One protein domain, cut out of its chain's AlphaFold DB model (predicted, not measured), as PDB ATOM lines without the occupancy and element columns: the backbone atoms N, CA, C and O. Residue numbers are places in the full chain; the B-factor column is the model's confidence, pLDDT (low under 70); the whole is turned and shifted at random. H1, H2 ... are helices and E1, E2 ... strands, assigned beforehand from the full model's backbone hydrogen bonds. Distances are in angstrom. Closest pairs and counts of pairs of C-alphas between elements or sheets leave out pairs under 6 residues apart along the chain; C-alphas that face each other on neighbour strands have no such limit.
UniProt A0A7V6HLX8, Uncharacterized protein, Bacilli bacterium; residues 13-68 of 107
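AT A GLANCE: This is residues 13 to 68 of the 107 residues of an uncharacterized protein of Bacilli bacterium (UniProt A0A7V6HLX8). The domain is an open, U-shaped bracket: the long strand E1 makes the bar, H1 makes one leg at the end where E1 begins, and the stretch after E1, with the small helix H2, makes the other leg at the far end. From that second leg the short strand E2 folds back beside the last part of E1, and the middle between H1 and H2 is empty. The printed part has 56 residues, with two named helices and two named strands in the order H1, E1, H2, E2; the strands form one antiparallel sheet in the order E1 - E2. The class is mixed, helices and strands, with 27 residues, under half, in named elements. The whole is loose, with a radius of gyration of the C-alphas of 14.2 A, and elongated, with spans of 37 by 19 by 18 A.

IN THESE COORDINATES: After residues 13 to 16 comes H1, residues 17 to 28, from C-alpha 17 at (-152.960, -51.044, 145.588) to C-alpha 28 at (-153.171, -48.625, 129.833), a length of 15.9 A. E1, residues 37 to 44, is 21.5 A long and ends with C-alpha 44 at (-134.085, -51.875, 152.040). H2 is residues 56 to 59, 4.9 A from first to last C-alpha. E2, residues 66 to 68, is 6.4 A long and ends with C-alpha 68 at (-139.845, -49.531, 149.029).

HOW THE PARTS SIT: H1 and E1 have 4 pairs of C-alphas within 8 A, the closest being those of Val 17 and Ile 37, 6.5 A apart. Their centres are 16.1 A apart. E1 and E2 are antiparallel neighbours, with 166 degrees between their N-to-C directions. The C-alphas of Leu 43 and Leu 67 face each other at 4.6 A. Across this pair, N 44 and O 66 are 2.9 A apart and N 42 and O 68 are 3.0 A apart, within hydrogen-bond range. H1 and H2 are apart, and so are H1 and E2. In H1 every O i to N i+4 pair is within hydrogen-bond range; H2, with 4 residues, is too short for such a pair, and its 1 pair of O i and N i+3 is not within range.

THE WHOLE: The two C-alphas farthest apart, those of Thr 31 and Asp 47, are 37.4 A from each other, and the first and last printed C-alphas, of Glu 13 and Ala 68, are 14.5 A apart. The link from E1 to H2, with 11 residues, is long; those from H1 to E1, with 8, and from H2 to E2, with 6, are short. The printed part has no cut. The mean pLDDT of the printed part of this model is 92.1, and no printed residue is under 70.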
ATOM      1  N   GLU A  13    -149.823 -38.335 150.298       78.00
ATOM      2  CA  GLU A  13    -150.113 -39.319 149.258       78.00
ATOM      3  C   GLU A  13    -149.769 -40.699 149.821       78.00
ATOM      4  O   GLU A  13    -148.718 -40.864 150.437       78.00
ATOM      5  N   ILE A  14    -150.687 -41.653 149.684       84.19
ATOM      6  CA  ILE A  14    -150.508 -43.027 150.155       84.19
ATOM      7  C   ILE A  14    -150.314 -43.892 148.917       84.19
ATOM      8  O   ILE A  14    -151.136 -43.845 148.002       84.19
ATOM      9  N   TYR A  15    -149.234 -44.668 148.900       91.62
ATOM     10  CA  TYR A  15    -148.912 -45.587 147.815       91.62
ATOM     11  C   TYR A  15    -149.405 -46.978 148.195       91.62
ATOM     12  O   TYR A  15    -148.725 -47.733 148.884       91.62
ATOM     13  N   ASP A  16    -150.627 -47.290 147.780       92.56
ATOM     14  CA  ASP A  16    -151.265 -48.582 147.993       92.56
ATOM     15  C   ASP A  16    -151.781 -49.172 146.672       92.56
ATOM     16  O   ASP A  16    -151.629 -48.597 145.588       92.56
ATOM     17  N   VAL A  17    -152.393 -50.355 146.756       95.81
ATOM     18  CA  VAL A  17    -152.960 -51.044 145.588       95.81
ATOM     19  C   VAL A  17    -154.008 -50.209 144.854       95.81
ATOM     20  O   VAL A  17    -154.165 -50.374 143.646       95.81
ATOM     21  N   VAL A  18    -154.723 -49.310 145.540       95.75
ATOM     22  CA  VAL A  18    -155.744 -48.458 144.921       95.75
ATOM     23  C   VAL A  18    -155.066 -47.388 144.079       95.75
ATOM     24  O   VAL A  18    -155.401 -47.257 142.902       95.75
ATOM     25  N   TRP A  19    -154.070 -46.697 144.639       95.38
ATOM     26  CA  TRP A  19    -153.256 -45.729 143.901       95.38
ATOM     27  C   TRP A  19    -152.644 -46.355 142.643       95.38
ATOM     28  O   TRP A  19    -152.811 -45.825 141.542       95.38
ATOM     29  N   PHE A  20    -152.002 -47.518 142.782       96.50
ATOM     30  CA  PHE A  20    -151.370 -48.183 141.645       96.50
ATOM     31  C   PHE A  20    -152.392 -48.598 140.584       96.50
ATOM     32  O   PHE A  20    -152.172 -48.370 139.395       96.50
ATOM     33  N   THR A  21    -153.535 -49.151 141.002       96.75
ATOM     34  CA  THR A  21    -154.618 -49.535 140.084       96.75
ATOM     35  C   THR A  21    -155.118 -48.333 139.287       96.75
ATOM     36  O   THR A  21    -155.326 -48.446 138.079       96.75
ATOM     37  N   GLU A  22    -155.297 -47.175 139.928       96.00
ATOM     38  CA  GLU A  22    -155.725 -45.947 139.253       96.00
ATOM     39  C   GLU A  22    -154.680 -45.447 138.249       96.00
ATOM     40  O   GLU A  22    -155.034 -45.123 137.112       96.00
ATOM     41  N   GLU A  23    -153.405 -45.395 138.635       95.56
ATOM     42  CA  GLU A  23    -152.321 -44.937 137.759       95.56
ATOM     43  C   GLU A  23    -152.105 -45.880 136.573       95.56
ATOM     44  O   GLU A  23    -152.006 -45.432 135.424       95.56
ATOM     45  N   LEU A  24    -152.108 -47.191 136.814       95.56
ATOM     46  CA  LEU A  24    -151.949 -48.182 135.759       95.56
ATOM     47  C   LEU A  24    -153.163 -48.203 134.819       95.56
ATOM     48  O   LEU A  24    -152.986 -48.230 133.601       95.56
ATOM     49  N   SER A  25    -154.385 -48.090 135.350       95.75
ATOM     50  CA  SER A  25    -155.606 -48.006 134.535       95.75
ATOM     51  C   SER A  25    -155.573 -46.802 133.589       95.75
ATOM     52  O   SER A  25    -155.896 -46.930 132.407       95.75
ATOM     53  N   LYS A  26    -155.119 -45.635 134.073       95.81
ATOM     54  CA  LYS A  26    -154.922 -44.436 133.237       95.81
ATOM     55  C   LYS A  26    -153.863 -44.672 132.164       95.81
ATOM     56  O   LYS A  26    -154.067 -44.286 131.015       95.81
ATOM     57  N   ARG A  27    -152.742 -45.304 132.525       93.62
ATOM     58  CA  ARG A  27    -151.632 -45.579 131.604       93.62
ATOM     59  C   ARG A  27    -152.026 -46.542 130.485       93.62
ATOM     60  O   ARG A  27    -151.655 -46.299 129.340       93.62
ATOM     61  N   LEU A  28    -152.748 -47.614 130.806       92.50
ATOM     62  CA  LEU A  28    -153.171 -48.625 129.833       92.50
ATOM     63  C   LEU A  28    -154.484 -48.269 129.132       92.50
ATOM     64  O   LEU A  28    -154.837 -48.909 128.146       92.50
ATOM     65  N   ASN A  29    -155.202 -47.253 129.625       94.88
ATOM     66  CA  ASN A  29    -156.565 -46.935 129.206       94.88
ATOM     67  C   ASN A  29    -157.485 -48.174 129.282       94.88
ATOM     68  O   ASN A  29    -158.254 -48.466 128.362       94.88
ATOM     69  N   LYS A  30    -157.361 -48.926 130.382       93.25
ATOM     70  CA  LYS A  30    -158.085 -50.173 130.677       93.25
ATOM     71  C   LYS A  30    -158.609 -50.137 132.114       93.25
ATOM     72  O   LYS A  30    -158.061 -49.436 132.958       93.25
ATOM     73  N   THR A  31    -159.663 -50.901 132.391       94.62
ATOM     74  CA  THR A  31    -160.168 -51.097 133.758       94.62
ATOM     75  C   THR A  31    -159.442 -52.272 134.396       94.62
ATOM     76  O   THR A  31    -159.613 -53.398 133.936       94.62
ATOM     77  N   ILE A  32    -158.686 -52.015 135.460       95.12
ATOM     78  CA  ILE A  32    -157.955 -53.036 136.226       95.12
ATOM     79  C   ILE A  32    -158.618 -53.191 137.590       95.12
ATOM     80  O   ILE A  32    -159.074 -52.205 138.180       95.12
ATOM     81  N   LYS A  33    -158.718 -54.418 138.099       95.31
ATOM     82  CA  LYS A  33    -159.264 -54.658 139.435       95.31
ATOM     83  C   LYS A  33    -158.134 -54.701 140.454       95.31
ATOM     84  O   LYS A  33    -157.112 -55.337 140.247       95.31
ATOM     85  N   VAL A  34    -158.373 -54.108 141.620       94.94
ATOM     86  CA  VAL A  34    -157.399 -54.071 142.727       94.94
ATOM     87  C   VAL A  34    -156.921 -55.455 143.187       94.94
ATOM     88  O   VAL A  34    -155.830 -55.571 143.726       94.94
ATOM     89  N   ASN A  35    -157.720 -56.511 142.991       94.50
ATOM     90  CA  ASN A  35    -157.360 -57.882 143.368       94.50
ATOM     91  C   ASN A  35    -156.458 -58.589 142.342       94.50
ATOM     92  O   ASN A  35    -156.053 -59.720 142.591       94.50
ATOM     93  N   GLU A  36    -156.184 -57.951 141.204       95.00
ATOM     94  CA  GLU A  36    -155.228 -58.403 140.184       95.00
ATOM     95  C   GLU A  36    -153.832 -57.806 140.423       95.00
ATOM     96  O   GLU A  36    -152.902 -58.101 139.682       95.00
ATOM     97  N   ILE A  37    -153.685 -56.963 141.451       96.88
ATOM     98  CA  ILE A  37    -152.434 -56.290 141.790       96.88
ATOM     99  C   ILE A  37    -151.705 -57.056 142.893       96.88
ATOM    100  O   ILE A  37    -152.223 -57.218 144.001       96.88
ATOM    101  N   GLY A  38    -150.471 -57.464 142.609       96.50
ATOM    102  CA  GLY A  38    -149.500 -57.848 143.627       96.50
ATOM    103  C   GLY A  38    -148.932 -56.605 144.308       96.50
ATOM    104  O   GLY A  38    -148.609 -55.624 143.639       96.50
ATOM    105  N   TYR A  39    -148.820 -56.632 145.634       96.75
ATOM    106  CA  TYR A  39    -148.252 -55.533 146.410       96.75
ATOM    107  C   TYR A  39    -147.382 -56.048 147.547       96.75
ATOM    108  O   TYR A  39    -147.800 -56.917 148.314       96.75
ATOM    109  N   GLU A  40    -146.201 -55.456 147.673       95.19
ATOM    110  CA  GLU A  40    -145.265 -55.693 148.758       95.19
ATOM    111  C   GLU A  40    -144.639 -54.374 149.207       95.19
ATOM    112  O   GLU A  40    -144.437 -53.453 148.414       95.19
ATOM    113  N   SER A  41    -144.325 -54.284 150.498       93.62
ATOM    114  CA  SER A  41    -143.536 -53.186 151.034       93.62
ATOM    115  C   SER A  41    -142.437 -53.725 151.934       93.62
ATOM    116  O   SER A  41    -142.697 -54.563 152.797       93.62
ATOM    117  N   ILE A  42    -141.216 -53.247 151.713       93.00
ATOM    118  CA  ILE A  42    -140.006 -53.743 152.364       93.00
ATOM    119  C   ILE A  42    -139.059 -52.578 152.669       93.00
ATOM    120  O   ILE A  42    -138.960 -51.627 151.893       93.00
ATOM    121  N   LEU A  43    -138.395 -52.633 153.824       93.06
ATOM    122  CA  LEU A  43    -137.285 -51.737 154.149       93.06
ATOM    123  C   LEU A  43    -136.014 -52.298 153.514       93.06
ATOM    124  O   LEU A  43    -135.699 -53.458 153.761       93.06
ATOM    125  N   LEU A  44    -135.317 -51.483 152.724       92.38
ATOM    126  CA  LEU A  44    -134.085 -51.875 152.040       92.38
ATOM    127  C   LEU A  44    -132.920 -50.985 152.467       92.38
ATOM    128  O   LEU A  44    -133.043 -49.753 152.507       92.38
ATOM    129  N   GLU A  45    -131.788 -51.615 152.760       92.38
ATOM    130  CA  GLU A  45    -130.495 -50.947 152.878       92.38
ATOM    131  C   GLU A  45    -129.897 -50.689 151.486       92.38
ATOM    132  O   GLU A  45    -130.244 -51.331 150.494       92.38
ATOM    133  N   HIS A  46    -128.993 -49.713 151.372       92.25
ATOM    134  CA  HIS A  46    -128.403 -49.352 150.071       92.25
ATOM    135  C   HIS A  46    -127.632 -50.503 149.412       92.25
ATOM    136  O   HIS A  46    -127.568 -50.561 148.189       92.25
ATOM    137  N   ASP A  47    -127.038 -51.404 150.188       92.56
ATOM    138  CA  ASP A  47    -126.302 -52.559 149.673       92.56
ATOM    139  C   ASP A  47    -127.199 -53.706 149.180       92.56
ATOM    140  O   ASP A  47    -126.710 -54.588 148.474       92.56
ATOM    141  N   GLU A  48    -128.502 -53.670 149.472       91.00
ATOM    142  CA  GLU A  48    -129.487 -54.650 148.992       91.00
ATOM    143  C   GLU A  48    -130.080 -54.282 147.617       91.00
ATOM    144  O   GLU A  48    -130.829 -55.064 147.029       91.00
ATOM    145  N   VAL A  49    -129.769 -53.090 147.099       90.81
ATOM    146  CA  VAL A  49    -130.436 -52.499 145.932       90.81
ATOM    147  C   VAL A  49    -129.517 -52.516 144.717       90.81
ATOM    148  O   VAL A  49    -128.426 -51.948 144.737       90.81
ATOM    149  N   ASP A  50    -129.993 -53.118 143.627       88.00
ATOM    150  CA  ASP A  50    -129.281 -53.127 142.347       88.00
ATOM    151  C   ASP A  50    -129.374 -51.760 141.633       88.00
ATOM    152  O   ASP A  50    -130.408 -51.078 141.680       88.00
ATOM    153  N   GLU A  51    -128.308 -51.364 140.927       86.75
ATOM    154  CA  GLU A  51    -128.267 -50.117 140.151       86.75
ATOM    155  C   GLU A  51    -129.306 -50.095 139.022       86.75
ATOM    156  O   GLU A  51    -129.778 -49.013 138.645       86.75
ATOM    157  N   ASP A  52    -129.692 -51.270 138.515       85.12
ATOM    158  CA  ASP A  52    -130.735 -51.413 137.496       85.12
ATOM    159  C   ASP A  52    -132.126 -51.033 138.036       85.12
ATOM    160  O   ASP A  52    -132.966 -50.504 137.299       85.12
ATOM    161  N   MET A  53    -132.365 -51.215 139.342       84.25
ATOM    162  CA  MET A  53    -133.596 -50.760 139.999       84.25
ATOM    163  C   MET A  53    -133.526 -49.266 140.325       84.25
ATOM    164  O   MET A  53    -134.394 -48.470 139.934       84.25
ATOM    165  N   ILE A  54    -132.477 -48.864 141.043       88.25
ATOM    166  CA  ILE A  54    -132.258 -47.481 141.460       88.25
ATOM    167  C   ILE A  54    -130.818 -47.102 141.124       88.25
ATOM    168  O   ILE A  54    -129.896 -47.558 141.796       88.25
ATOM    169  N   PRO A  55    -130.600 -46.200 140.151       89.62
ATOM    170  CA  PRO A  55    -129.256 -45.777 139.802       89.62
ATOM    171  C   PRO A  55    -128.498 -45.253 141.023       89.62
ATOM    172  O   PRO A  55    -129.021 -44.429 141.779       89.62
ATOM    173  N   SER A  56    -127.228 -45.635 141.163       89.44
ATOM    174  CA  SER A  56    -126.374 -45.291 142.312       89.44
ATOM    175  C   SER A  56    -126.360 -43.806 142.700       89.44
ATOM    176  O   SER A  56    -126.183 -43.455 143.867       89.44
ATOM    177  N   HIS A  57    -126.531 -42.893 141.739       88.44
ATOM    178  CA  HIS A  57    -126.588 -41.455 142.020       88.44
ATOM    179  C   HIS A  57    -127.895 -41.021 142.702       88.44
ATOM    180  O   HIS A  57    -127.868 -40.088 143.501       88.44
ATOM    181  N   HIS A  58    -129.012 -41.697 142.418       89.44
ATOM    182  CA  HIS A  58    -130.270 -41.520 143.139       89.44
ATOM    183  C   HIS A  58    -130.217 -42.207 144.501       89.44
ATOM    184  O   HIS A  58    -130.586 -41.584 145.490       89.44
ATOM    185  N   LEU A  59    -129.688 -43.435 144.561       90.75
ATOM    186  CA  LEU A  59    -129.601 -44.226 145.789       90.75
ATOM    187  C   LEU A  59    -128.878 -43.472 146.916       90.75
ATOM    188  O   LEU A  59    -129.396 -43.360 148.019       90.75
ATOM    189  N   LYS A  60    -127.752 -42.815 146.607       89.56
ATOM    190  CA  LYS A  60    -126.985 -41.988 147.565       89.56
ATOM    191  C   LYS A  60    -127.757 -40.805 148.163       89.56
ATOM    192  O   LYS A  60    -127.316 -40.253 149.168       89.56
ATOM    193  N   ALA A  61    -128.841 -40.370 147.525       89.44
ATOM    194  CA  ALA A  61    -129.693 -39.290 148.013       89.44
ATOM    195  C   ALA A  61    -130.889 -39.799 148.838       89.44
ATOM    196  O   ALA A  61    -131.595 -38.984 149.432       89.44
ATOM    197  N   LEU A  62    -131.124 -41.115 148.866       89.81
ATOM    198  CA  LEU A  62    -132.187 -41.740 149.645       89.81
ATOM    199  C   LEU A  62    -131.759 -41.934 151.109       89.81
ATOM    200  O   LEU A  62    -130.567 -42.102 151.385       89.81
ATOM    201  N   PRO A  63    -132.721 -41.960 152.052       88.06
ATOM    202  CA  PRO A  63    -132.488 -42.483 153.397       88.06
ATOM    203  C   PRO A  63    -131.883 -43.895 153.357       88.06
ATOM    204  O   PRO A  63    -132.038 -44.608 152.365       88.06
ATOM    205  N   ASN A  64    -131.186 -44.297 154.420       89.94
ATOM    206  CA  ASN A  64    -130.662 -45.656 154.564       89.94
ATOM    207  C   ASN A  64    -130.965 -46.181 155.983       89.94
ATOM    208  O   ASN A  64    -130.367 -45.657 156.932       89.94
ATOM    209  N   PRO A  65    -131.879 -47.157 156.155       90.38
ATOM    210  CA  PRO A  65    -132.701 -47.796 155.117       90.38
ATOM    211  C   PRO A  65    -133.809 -46.870 154.582       90.38
ATOM    212  O   PRO A  65    -134.111 -45.832 155.179       90.38
ATOM    213  N   PHE A  66    -134.430 -47.249 153.466       90.25
ATOM    214  CA  PHE A  66    -135.637 -46.602 152.932       90.25
ATOM    215  C   PHE A  66    -136.778 -47.607 152.747       90.25
ATOM    216  O   PHE A  66    -136.540 -48.807 152.629       90.25
ATOM    217  N   LEU A  67    -138.023 -47.119 152.698       93.25
ATOM    218  CA  LEU A  67    -139.195 -47.961 152.461       93.25
ATOM    219  C   LEU A  67    -139.489 -48.041 150.959       93.25
ATOM    220  O   LEU A  67    -139.745 -47.021 150.316       93.25
ATOM    221  N   ALA A  68    -139.453 -49.248 150.402       93.62
ATOM    222  CA  ALA A  68    -139.845 -49.531 149.029       93.62
ATOM    223  C   ALA A  68    -141.261 -50.117 148.991       93.62
ATOM    224  O   ALA A  68    -141.616 -50.973 149.800       93.62
TER     225      ALA A  68